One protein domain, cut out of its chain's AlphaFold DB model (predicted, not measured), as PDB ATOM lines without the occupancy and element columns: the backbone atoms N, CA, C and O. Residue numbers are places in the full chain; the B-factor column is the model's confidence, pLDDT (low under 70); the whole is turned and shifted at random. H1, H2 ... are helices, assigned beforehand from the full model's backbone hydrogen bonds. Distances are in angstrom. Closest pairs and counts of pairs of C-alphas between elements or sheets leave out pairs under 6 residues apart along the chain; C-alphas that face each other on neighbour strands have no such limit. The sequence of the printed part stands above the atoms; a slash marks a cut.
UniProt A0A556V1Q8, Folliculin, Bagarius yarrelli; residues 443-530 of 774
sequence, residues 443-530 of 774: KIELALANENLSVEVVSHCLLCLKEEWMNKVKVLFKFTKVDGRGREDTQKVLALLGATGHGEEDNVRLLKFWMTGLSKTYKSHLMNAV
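This is residues 443 to 530 of the 774 residues of the protein "Folliculin" of Bagarius yarrelli (UniProt A0A556V1Q8). A long helix, H2, makes the spine; H1 and H3 fold back beside its two ends, H4 crosses it, and H5 packs on its last residues. The 88 printed residues hold five named helices, H1 to H5, and no named strand: all helix. The whole is loose, radius of gyration of the C-alphas 15.3 A, and spans 47 by 30 by 17 A.

H1, residues 443 to 449, begins at C-alpha (33.312, 27.426, 115.765). H2, residues 455 to 482, is 39.1 A long. H3 is residues 487 to 496, H4 504 to 517, 20.6 A, and H5 520 to 530, ending at C-alpha (61.961, 29.279, 94.662).

H2 is the hub. H1 and H2 form a hairpin, closest C-alphas Ala 447 and Val 458, 6.2 A; H2 and H3 another, Thr 480 and Thr 490, 6.8 A. H4 touches H2 about perpendicular, 86 degrees, at Val 473 and Leu 511, 5.6 A. H5 touches H2 at Val 482 and Met 527, 6.0 A, at 37 degrees, only just steep. Every O i to N i+4 pair is within hydrogen-bond range in H1, H2 and H3; H4 has 8 of 10, H5 6 of 7.

The printed part has no cut and no long link. Residues 501 to 502 and 530 are under pLDDT 70.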
ATOM      1  N   LYS A 443      34.234  27.470 116.917       90.50
ATOM      2  CA  LYS A 443      33.312  27.426 115.765       90.50
ATOM      3  C   LYS A 443      32.666  26.044 115.593       90.50
ATOM      4  O   LYS A 443      31.465  25.965 115.337       90.50
ATOM      5  N   ILE A 444      33.440  24.965 115.748       92.06
ATOM      6  CA  ILE A 444      32.932  23.585 115.657       92.06
ATOM      7  C   ILE A 444      31.920  23.315 116.771       92.06
ATOM      8  O   ILE A 444      30.857  22.754 116.512       92.06
ATOM      9  N   GLU A 445      32.204  23.744 118.000       90.81
ATOM     10  CA  GLU A 445      31.286  23.554 119.119       90.81
ATOM     11  C   GLU A 445      29.964  24.301 118.920       90.81
ATOM     12  O   GLU A 445      28.902  23.709 119.119       90.81
ATOM     13  N   LEU A 446      30.010  25.552 118.452       90.56
ATOM     14  CA  LEU A 446      28.809  26.325 118.122       90.56
ATOM     15  C   LEU A 446      27.963  25.634 117.040       90.56
ATOM     16  O   LEU A 446      26.741  25.549 117.169       90.56
ATOM     17  N   ALA A 447      28.602  25.084 116.001       90.38
ATOM     18  CA  ALA A 447      27.909  24.335 114.951       90.38
ATOM     19  C   ALA A 447      27.290  23.023 115.473       90.38
ATOM     20  O   ALA A 447      26.184  22.647 115.076       90.38
ATOM     21  N   LEU A 448      27.975  22.326 116.384       90.94
ATOM     22  CA  LEU A 448      27.474  21.088 116.987       90.94
ATOM     23  C   LEU A 448      26.333  21.334 117.980       90.94
ATOM     24  O   LEU A 448      25.421  20.507 118.044       90.94
ATOM     25  N   ALA A 449      26.379  22.442 118.725       90.44
ATOM     26  CA  ALA A 449      25.373  22.829 119.713       90.44
ATOM     27  C   ALA A 449      24.069  23.345 119.083       90.44
ATOM     28  O   ALA A 449      23.015  23.264 119.706       90.44
ATOM     29  N   ASN A 450      24.118  23.862 117.852       89.38
ATOM     30  CA  ASN A 450      22.932  24.361 117.165       89.38
ATOM     31  C   ASN A 450      22.081  23.208 116.603       89.38
ATOM     32  O   ASN A 450      22.394  22.627 115.563       89.38
ATOM     33  N   GLU A 451      20.973  22.900 117.276       89.44
ATOM     34  CA  GLU A 451      20.052  21.825 116.882       89.44
ATOM     35  C   GLU A 451      19.302  22.102 115.573       89.44
ATOM     36  O   GLU A 451      18.898  21.157 114.898       89.44
ATOM     37  N   ASN A 452      19.192  23.369 115.154       90.94
ATOM     38  CA  ASN A 452      18.553  23.735 113.884       90.94
ATOM     39  C   ASN A 452      19.375  23.301 112.662       90.94
ATOM     40  O   ASN A 452      18.878  23.315 111.536       90.94
ATOM     41  N   LEU A 453      20.643  22.937 112.866       87.56
ATOM     42  CA  LEU A 453      21.506  22.447 111.805       87.56
ATOM     43  C   LEU A 453      21.324  20.951 111.586       87.56
ATOM     44  O   LEU A 453      21.460  20.170 112.529       87.56
ATOM     45  N   SER A 454      21.112  20.533 110.337       90.00
ATOM     46  CA  SER A 454      21.166  19.113 109.982       90.00
ATOM     47  C   SER A 454      22.599  18.572 110.087       90.00
ATOM     48  O   SER A 454      23.576  19.322 110.016       90.00
ATOM     49  N   VAL A 455      22.737  17.251 110.240       89.12
ATOM     50  CA  VAL A 455      24.050  16.582 110.340       89.12
ATOM     51  C   VAL A 455      24.896  16.822 109.082       89.12
ATOM     52  O   VAL A 455      26.097  17.062 109.186       89.12
ATOM     53  N   GLU A 456      24.270  16.837 107.905       88.06
ATOM     54  CA  GLU A 456      24.942  17.103 106.628       88.06
ATOM     55  C   GLU A 456      25.469  18.538 106.524       88.06
ATOM     56  O   GLU A 456      26.578  18.752 106.029       88.06
ATOM     57  N   VAL A 457      24.712  19.520 107.033       88.88
ATOM     58  CA  VAL A 457      25.144  20.926 107.060       88.88
ATOM     59  C   VAL A 457      26.319  21.107 108.017       88.88
ATOM     60  O   VAL A 457      27.271  21.809 107.682       88.88
ATOM     61  N   VAL A 458      26.302  20.441 109.176       88.62
ATOM     62  CA  VAL A 458      27.452  20.433 110.094       88.62
ATOM     63  C   VAL A 458      28.674  19.797 109.432       88.62
ATOM     64  O   VAL A 458      29.769  20.343 109.542       88.62
ATOM     65  N   SER A 459      28.497  18.687 108.708       88.12
ATOM     66  CA  SER A 459      29.585  18.026 107.977       88.12
ATOM     67  C   SER A 459      30.210  18.944 106.921       88.12
ATOM     68  O   SER A 459      31.432  19.055 106.850       88.12
ATOM     69  N   HIS A 460      29.390  19.654 106.139       87.06
ATOM     70  CA  HIS A 460      29.881  20.634 105.164       87.06
ATOM     71  C   HIS A 460      30.556  21.831 105.838       87.06
ATOM     72  O   HIS A 460      31.623  22.259 105.407       87.06
ATOM     73  N   CYS A 461      29.984  22.348 106.928       89.56
ATOM     74  CA  CYS A 461      30.591  23.430 107.698       89.56
ATOM     75  C   CYS A 461      31.976  23.028 108.227       89.56
ATOM     76  O   CYS A 461      32.925  23.800 108.104       89.56
ATOM     77  N   LEU A 462      32.115  21.805 108.749       90.25
ATOM     78  CA  LEU A 462      33.392  21.270 109.213       90.25
ATOM     79  C   LEU A 462      34.416  21.166 108.076       90.25
ATOM     80  O   LEU A 462      35.571  21.538 108.275       90.25
ATOM     81  N   LEU A 463      33.997  20.718 106.890       88.56
ATOM     82  CA  LEU A 463      34.856  20.670 105.706       88.56
ATOM     83  C   LEU A 463      35.347  22.072 105.315       88.56
ATOM     84  O   LEU A 463      36.553  22.276 105.200       88.56
ATOM     85  N   CYS A 464      34.453  23.061 105.228       89.25
ATOM     86  CA  CYS A 464      34.835  24.442 104.922       89.25
ATOM     87  C   CYS A 464      35.779  25.036 105.977       89.25
ATOM     88  O   CYS A 464      36.736  25.730 105.638       89.25
ATOM     89  N   LEU A 465      35.538  24.759 107.263       90.75
ATOM     90  CA  LEU A 465      36.415  25.204 108.344       90.75
ATOM     91  C   LEU A 465      37.793  24.540 108.256       90.75
ATOM     92  O   LEU A 465      38.808  25.221 108.388       90.75
ATOM     93  N   LYS A 466      37.858  23.233 107.986       91.94
ATOM     94  CA  LYS A 466      39.129  22.540 107.743       91.94
ATOM     95  C   LYS A 466      39.889  23.164 106.575       91.94
ATOM     96  O   LYS A 466      41.081  23.426 106.708       91.94
ATOM     97  N   GLU A 467      39.216  23.426 105.458       89.50
ATOM     98  CA  GLU A 467      39.826  24.051 104.280       89.50
ATOM     99  C   GLU A 467      40.318  25.474 104.568       89.50
ATOM    100  O   GLU A 467      41.443  25.815 104.200       89.50
ATOM    101  N   GLU A 468      39.533  26.290 105.285       90.38
ATOM    102  CA  GLU A 468      39.936  27.628 105.743       90.38
ATOM    103  C   GLU A 468      41.268  27.552 106.504       90.38
ATOM    104  O   GLU A 468      42.222  28.270 106.192       90.38
ATOM    105  N   TRP A 469      41.360  26.647 107.480       92.88
ATOM    106  CA  TRP A 469      42.547  26.500 108.319       92.88
ATOM    107  C   TRP A 469      43.725  25.866 107.581       92.88
ATOM    108  O   TRP A 469      44.855  26.328 107.746       92.88
ATOM    109  N   MET A 470      43.492  24.898 106.695       92.44
ATOM    110  CA  MET A 470      44.544  24.351 105.834       92.44
ATOM    111  C   MET A 470      45.107  25.398 104.873       92.44
ATOM    112  O   MET A 470      46.315  25.434 104.638       92.44
ATOM    113  N   ASN A 471      44.284  26.320 104.374       91.12
ATOM    114  CA  ASN A 471      44.769  27.438 103.568       91.12
ATOM    115  C   ASN A 471      45.640  28.399 104.391       91.12
ATOM    116  O   ASN A 471      46.698  28.817 103.916       91.12
ATOM    117  N   LYS A 472      45.280  28.679 105.652       91.00
ATOM    118  CA  LYS A 472      46.152  29.433 106.576       91.00
ATOM    119  C   LYS A 472      47.493  28.726 106.784       91.00
ATOM    120  O   LYS A 472      48.537  29.376 106.752       91.00
ATOM    121  N   VAL A 473      47.483  27.399 106.929       92.75
ATOM    122  CA  VAL A 473      48.695  26.570 107.049       92.75
ATOM    123  C   VAL A 473      49.567  26.665 105.797       92.75
ATOM    124  O   VAL A 473      50.775  26.856 105.927       92.75
ATOM    125  N   LYS A 474      48.989  26.593 104.591       90.38
ATOM    126  CA  LYS A 474      49.718  26.763 103.321       90.38
ATOM    127  C   LYS A 474      50.414  28.117 103.231       90.38
ATOM    128  O   LYS A 474      51.599  28.185 102.898       90.38
ATOM    129  N   VAL A 475      49.693  29.192 103.560       90.19
ATOM    130  CA  VAL A 475      50.241  30.556 103.571       90.19
ATOM    131  C   VAL A 475      51.384  30.658 104.580       90.19
ATOM    132  O   VAL A 475      52.465  31.141 104.238       90.19
ATOM    133  N   LEU A 476      51.184  30.141 105.795       89.12
ATOM    134  CA  LEU A 476      52.210  30.141 106.830       89.12
ATOM    135  C   LEU A 476      53.438  29.315 106.418       89.12
ATOM    136  O   LEU A 476      54.564  29.767 106.615       89.12
ATOM    137  N   PHE A 477      53.250  28.135 105.821       88.69
ATOM    138  CA  PHE A 477      54.338  27.281 105.335       88.69
ATOM    139  C   PHE A 477      55.163  27.993 104.264       88.69
ATOM    140  O   PHE A 477      56.386  28.061 104.387       88.69
ATOM    141  N   LYS A 478      54.507  28.606 103.267       87.44
ATOM    142  CA  LYS A 478      55.190  29.415 102.253       87.44
ATOM    143  C   LYS A 478      56.045  30.505 102.900       87.44
ATOM    144  O   LYS A 478      57.232  30.627 102.615       87.44
ATOM    145  N   PHE A 479      55.451  31.278 103.798       84.88
ATOM    146  CA  PHE A 479      56.104  32.454 104.357       84.88
ATOM    147  C   PHE A 479      57.257  32.112 105.314       84.88
ATOM    148  O   PHE A 479      58.283  32.790 105.337       84.88
ATOM    149  N   THR A 480      57.103  31.039 106.092       84.38
ATOM    150  CA  THR A 480      58.080  30.648 107.120       84.38
ATOM    151  C   THR A 480      59.169  29.720 106.595       84.38
ATOM    152  O   THR A 480      60.329  29.885 106.964       84.38
ATOM    153  N   LYS A 481      58.830  28.734 105.755       84.06
ATOM    154  CA  LYS A 481      59.770  27.696 105.299       84.06
ATOM    155  C   LYS A 481      60.387  27.981 103.939       84.06
ATOM    156  O   LYS A 481      61.517  27.561 103.713       84.06
ATOM    157  N   VAL A 482      59.670  28.678 103.060       77.94
ATOM    158  CA  VAL A 482      60.123  28.919 101.684       77.94
ATOM    159  C   VAL A 482      60.770  30.292 101.563       77.94
ATOM    160  O   VAL A 482      61.909  30.395 101.121       77.94
ATOM    161  N   ASP A 483      60.073  31.336 102.011       77.50
ATOM    162  CA  ASP A 483      60.571  32.712 101.932       77.50
ATOM    163  C   ASP A 483      61.592  33.034 103.052       77.50
ATOM    164  O   ASP A 483      62.331  34.010 102.947       77.50
ATOM    165  N   GLY A 484      61.635  32.239 104.132       72.69
ATOM    166  CA  GLY A 484      62.608  32.387 105.225       72.69
ATOM    167  C   GLY A 484      62.504  33.707 106.001       72.69
ATOM    168  O   GLY A 484      63.515  34.233 106.465       72.69
ATOM    169  N   ARG A 485      61.297  34.276 106.113       77.69
ATOM    170  CA  ARG A 485      61.092  35.619 106.679       77.69
ATOM    171  C   ARG A 485      61.286  35.661 108.198       77.69
ATOM    172  O   ARG A 485      61.104  34.667 108.900       77.69
ATOM    173  N   GLY A 486      61.619  36.847 108.710       78.50
ATOM    174  CA  GLY A 486      61.827  37.088 110.139       78.50
ATOM    175  C   GLY A 486      60.575  36.864 111.000       78.50
ATOM    176  O   GLY A 486      59.439  36.806 110.518       78.50
ATOM    177  N   ARG A 487      60.784  36.769 112.320       80.19
ATOM    178  CA  ARG A 487      59.717  36.530 113.310       80.19
ATOM    179  C   ARG A 487      58.643  37.624 113.300       80.19
ATOM    180  O   ARG A 487      57.469  37.314 113.462       80.19
ATOM    181  N   GLU A 488      59.036  38.874 113.064       81.88
ATOM    182  CA  GLU A 488      58.120  40.021 113.006       81.88
ATOM    183  C   GLU A 488      57.136  39.921 111.841       81.88
ATOM    184  O   GLU A 488      55.934  40.101 112.018       81.88
ATOM    185  N   ASP A 489      57.625  39.574 110.653       82.19
ATOM    186  CA  ASP A 489      56.764  39.428 109.484       82.19
ATOM    187  C   ASP A 489      55.851  38.206 109.613       82.19
ATOM    188  O   ASP A 489      54.689  38.256 109.216       82.19
ATOM    189  N   THR A 490      56.338  37.129 110.238       83.38
ATOM    190  CA  THR A 490      55.502  35.962 110.562       83.38
ATOM    191  C   THR A 490      54.354  36.351 111.495       83.38
ATOM    192  O   THR A 490      53.220  35.929 111.276       83.38
ATOM    193  N   GLN A 491      54.613  37.202 112.492       83.88
ATOM    194  CA  GLN A 491      53.581  37.690 113.405       83.88
ATOM    195  C   GLN A 491      52.540  38.561 112.687       83.88
ATOM    196  O   GLN A 491      51.344  38.406 112.925       83.88
ATOM    197  N   LYS A 492      52.967  39.425 111.754       84.69
ATOM    198  CA  LYS A 492      52.044  40.213 110.913       84.69
ATOM    199  C   LYS A 492      51.156  39.315 110.051       84.69
ATOM    200  O   LYS A 492      49.961  39.567 109.942       84.69
ATOM    201  N   VAL A 493      51.714  38.253 109.466       85.50
ATOM    202  CA  VAL A 493      50.937  37.276 108.686       85.50
ATOM    203  C   VAL A 493      49.938  36.539 109.575       85.50
ATOM    204  O   VAL A 493      48.775  36.425 109.203       85.50
ATOM    205  N   LEU A 494      50.343  36.091 110.765       85.31
ATOM    206  CA  LEU A 494      49.421  35.471 111.722       85.31
ATOM    207  C   LEU A 494      48.279  36.420 112.108       85.31
ATOM    208  O   LEU A 494      47.135  35.976 112.210       85.31
ATOM    209  N   ALA A 495      48.566  37.718 112.248       84.88
ATOM    210  CA  ALA A 495      47.544  38.723 112.509       84.88
ATOM    211  C   ALA A 495      46.557  38.869 111.346       84.88
ATOM    212  O   ALA A 495      45.346  38.817 111.551       84.88
ATOM    213  N   LEU A 496      47.065  38.948 110.112       84.69
ATOM    214  CA  LEU A 496      46.243  39.010 108.899       84.69
ATOM    215  C   LEU A 496      45.375  37.760 108.698       84.69
ATOM    216  O   LEU A 496      44.257  37.858 108.205       84.69
ATOM    217  N   LEU A 497      45.862  36.583 109.098       83.25
ATOM    218  CA  LEU A 497      45.112  35.323 109.015       83.25
ATOM    219  C   LEU A 497      44.057  35.170 110.131       83.25
ATOM    220  O   LEU A 497      43.372  34.140 110.193       83.25
ATOM    221  N   GLY A 498      43.930  36.160 111.022       80.50
ATOM    222  CA  GLY A 498      43.042  36.104 112.183       80.50
ATOM    223  C   GLY A 498      43.442  35.011 113.177       80.50
ATOM    224  O   GLY A 498      42.580  34.430 113.831       80.50
ATOM    225  N   ALA A 499      44.736  34.675 113.235       80.06
ATOM    226  CA  ALA A 499      45.289  33.711 114.183       80.06
ATOM    227  C   ALA A 499      45.794  34.379 115.478       80.06
ATOM    228  O   ALA A 499      46.106  33.670 116.433       80.06
ATOM    229  N   THR A 500      45.842  35.716 115.530       71.38
ATOM    230  CA  THR A 500      46.165  36.511 116.731       71.38
ATOM    231  C   THR A 500      44.905  36.925 117.493       71.38
ATOM    232  O   THR A 500      43.872  37.177 116.870       71.38
ATOM    233  N   GLY A 501      44.989  37.056 118.821       68.12
ATOM    234  CA  GLY A 501      43.862  37.438 119.688       68.12
ATOM    235  C   GLY A 501      43.519  36.387 120.754       68.12
ATOM    236  O   GLY A 501      44.405  35.750 121.324       68.12
ATOM    237  N   HIS A 502      42.228  36.199 121.055       61.56
ATOM    238  CA  HIS A 502      41.789  35.166 122.003       61.56
ATOM    239  C   HIS A 502      42.201  33.768 121.510       61.56
ATOM    240  O   HIS A 502      41.850  33.369 120.402       61.56
ATOM    241  N   GLY A 503      42.951  33.030 122.334       70.75
ATOM    242  CA  GLY A 503      43.452  31.699 121.972       70.75
ATOM    243  C   GLY A 503      44.627  31.708 120.985       70.75
ATOM    244  O   GLY A 503      44.869  30.697 120.334       70.75
ATOM    245  N   GLU A 504      45.366  32.819 120.858       79.00
ATOM    246  CA  GLU A 504      46.509  32.941 119.936       79.00
ATOM    247  C   GLU A 504      47.534  31.811 120.076       79.00
ATOM    248  O   GLU A 504      47.955  31.236 119.071       79.00
ATOM    249  N   GLU A 505      47.909  31.444 121.304       84.25
ATOM    250  CA  GLU A 505      48.867  30.355 121.519       84.25
ATOM    251  C   GLU A 505      48.383  29.035 120.913       84.25
ATOM    252  O   GLU A 505      49.149  28.348 120.235       84.25
ATOM    253  N   ASP A 506      47.106  28.713 121.105       87.12
ATOM    254  CA  ASP A 506      46.483  27.494 120.599       87.12
ATOM    255  C   ASP A 506      46.312  27.537 119.080       87.12
ATOM    256  O   ASP A 506      46.587  26.550 118.402       87.12
ATOM    257  N   ASN A 507      45.945  28.692 118.519       89.94
ATOM    258  CA  ASN A 507      45.874  28.885 117.072       89.94
ATOM    259  C   ASN A 507      47.244  28.648 116.420       89.94
ATOM    260  O   ASN A 507      47.346  27.939 115.419       89.94
ATOM    261  N   VAL A 508      48.316  29.196 116.998       89.44
ATOM    262  CA  VAL A 508      49.681  29.016 116.482       89.44
ATOM    263  C   VAL A 508      50.156  27.569 116.644       89.44
ATOM    264  O   VAL A 508      50.801  27.041 115.734       89.44
ATOM    265  N   ARG A 509      49.846  26.907 117.768       89.94
ATOM    266  CA  ARG A 509      50.153  25.479 117.980       89.94
ATOM    267  C   ARG A 509      49.434  24.602 116.955       89.94
ATOM    268  O   ARG A 509      50.089  23.786 116.306       89.94
ATOM    269  N   LEU A 510      48.144  24.845 116.731       93.62
ATOM    270  CA  LEU A 510      47.339  24.134 115.741       93.62
ATOM    271  C   LEU A 510      47.908  24.304 114.329       93.62
ATOM    272  O   LEU A 510      48.133  23.312 113.640       93.62
ATOM    273  N   LEU A 511      48.225  25.536 113.913       93.12
ATOM    274  CA  LEU A 511      48.812  25.799 112.594       93.12
ATOM    275  C   LEU A 511      50.155  25.079 112.399       93.12
ATOM    276  O   LEU A 511      50.428  24.561 111.315       93.12
ATOM    277  N   LYS A 512      50.997  25.023 113.439       91.50
ATOM    278  CA  LYS A 512      52.276  24.295 113.400       91.50
ATOM    279  C   LYS A 512      52.072  22.788 113.284       91.50
ATOM    280  O   LYS A 512      52.779  22.160 112.500       91.50
ATOM    281  N   PHE A 513      51.124  22.220 114.028       94.56
ATOM    282  CA  PHE A 513      50.801  20.799 113.922       94.56
ATOM    283  C   PHE A 513      50.237  20.466 112.533       94.56
ATOM    284  O   PHE A 513      50.754  19.578 111.861       94.56
ATOM    285  N   TRP A 514      49.259  21.228 112.036       95.88
ATOM    286  CA  TRP A 514      48.615  20.969 110.740       95.88
ATOM    287  C   TRP A 514      49.561  21.144 109.545       95.88
ATOM    288  O   TRP A 514      49.361  20.535 108.498       95.88
ATOM    289  N   MET A 515      50.655  21.895 109.707       93.69
ATOM    290  CA  MET A 515      51.738  21.977 108.717       93.69
ATOM    291  C   MET A 515      52.379  20.614 108.413       93.69
ATOM    292  O   MET A 515      52.910  20.404 107.315       93.69
ATOM    293  N   THR A 516      52.317  19.666 109.353       92.12
ATOM    294  CA  THR A 516      52.792  18.293 109.133       92.12
ATOM    295  C   THR A 516      51.954  17.565 108.080       92.12
ATOM    296  O   THR A 516      52.539  16.875 107.251       92.12
ATOM    297  N   GLY A 517      50.643  17.830 108.016       90.75
ATOM    298  CA  GLY A 517      49.699  17.181 107.101       90.75
ATOM    299  C   GLY A 517      49.645  17.731 105.674       90.75
ATOM    300  O   GLY A 517      48.841  17.246 104.887       90.75
ATOM    301  N   LEU A 518      50.466  18.727 105.326       92.38
ATOM    302  CA  LEU A 518      50.618  19.181 103.935       92.38
ATOM    303  C   LEU A 518      51.244  18.085 103.056       92.38
ATOM    304  O   LEU A 518      52.223  17.457 103.484       92.38
ATOM    305  N   SER A 519      50.754  17.947 101.823       91.00
ATOM    306  CA  SER A 519      51.223  16.949 100.845       91.00
ATOM    307  C   SER A 519      52.726  17.070 100.536       91.00
ATOM    308  O   SER A 519      53.304  18.169 100.538       91.00
ATOM    309  N   LYS A 520      53.382  15.932 100.261       88.00
ATOM    310  CA  LYS A 520      54.809  15.892  99.884       88.00
ATOM    311  C   LYS A 520      55.030  16.578  98.534       88.00
ATOM    312  O   LYS A 520      55.960  17.378  98.399       88.00
ATOM    313  N   THR A 521      54.143  16.332  97.575       85.31
ATOM    314  CA  THR A 521      54.129  16.943  96.242       85.31
ATOM    315  C   THR A 521      54.001  18.456  96.342       85.31
ATOM    316  O   THR A 521      54.816  19.183  95.773       85.31
ATOM    317  N   TYR A 522      53.050  18.946  97.145       86.69
ATOM    318  CA  TYR A 522      52.865  20.378  97.377       86.69
ATOM    319  C   TYR A 522      54.118  21.030  97.983       86.69
ATOM    320  O   TYR A 522      54.601  22.053  97.484       86.69
ATOM    321  N   LYS A 523      54.684  20.421  99.036       87.31
ATOM    322  CA  LYS A 523      55.915  20.898  99.690       87.31
ATOM    323  C   LYS A 523      57.087  20.952  98.708       87.31
ATOM    324  O   LYS A 523      57.761  21.979  98.628       87.31
ATOM    325  N   SER A 524      57.319  19.875  97.957       86.06
ATOM    326  CA  SER A 524      58.410  19.768  96.979       86.06
ATOM    327  C   SER A 524      58.278  20.822  95.879       86.06
ATOM    328  O   SER A 524      59.211  21.586  95.629       86.06
ATOM    329  N   HIS A 525      57.083  20.942  95.297       84.75
ATOM    330  CA  HIS A 525      56.780  21.929  94.269       84.75
ATOM    331  C   HIS A 525      57.083  23.358  94.742       84.75
ATOM    332  O   HIS A 525      57.755  24.126  94.052       84.75
ATOM    333  N   LEU A 526      56.642  23.716  95.951       83.88
ATOM    334  CA  LEU A 526      56.832  25.063  96.479       83.88
ATOM    335  C   LEU A 526      58.303  25.376  96.812       83.88
ATOM    336  O   LEU A 526      58.755  26.496  96.580       83.88
ATOM    337  N   MET A 527      59.059  24.393  97.313       82.06
ATOM    338  CA  MET A 527      60.495  24.538  97.590       82.06
ATOM    339  C   MET A 527      61.325  24.638  96.300       82.06
ATOM    340  O   MET A 527      62.287  25.408  96.239       82.06
ATOM    341  N   ASN A 528      60.940  23.900  95.255       81.31
ATOM    342  CA  ASN A 528      61.624  23.904  93.961       81.31
ATOM    343  C   ASN A 528      61.338  25.177  93.159       81.31
ATOM    344  O   ASN A 528      62.255  25.725  92.549       81.31
ATOM    345  N   ALA A 529      60.111  25.704  93.223       71.94
ATOM    346  CA  ALA A 529      59.726  26.938  92.536       71.94
ATOM    347  C   ALA A 529      60.584  28.153  92.939       71.94
ATOM    348  O   ALA A 529      60.804  29.047  92.129       71.94
ATOM    349  N   VAL A 530      61.102  28.184  94.173       61.16
ATOM    350  CA  VAL A 530      61.961  29.279  94.662       61.16
ATOM    351  C   VAL A 530      63.449  29.021  94.402       61.16
ATOM    352  O   VAL A 530      64.203  29.964  94.176       61.16
TER     353      VAL A 530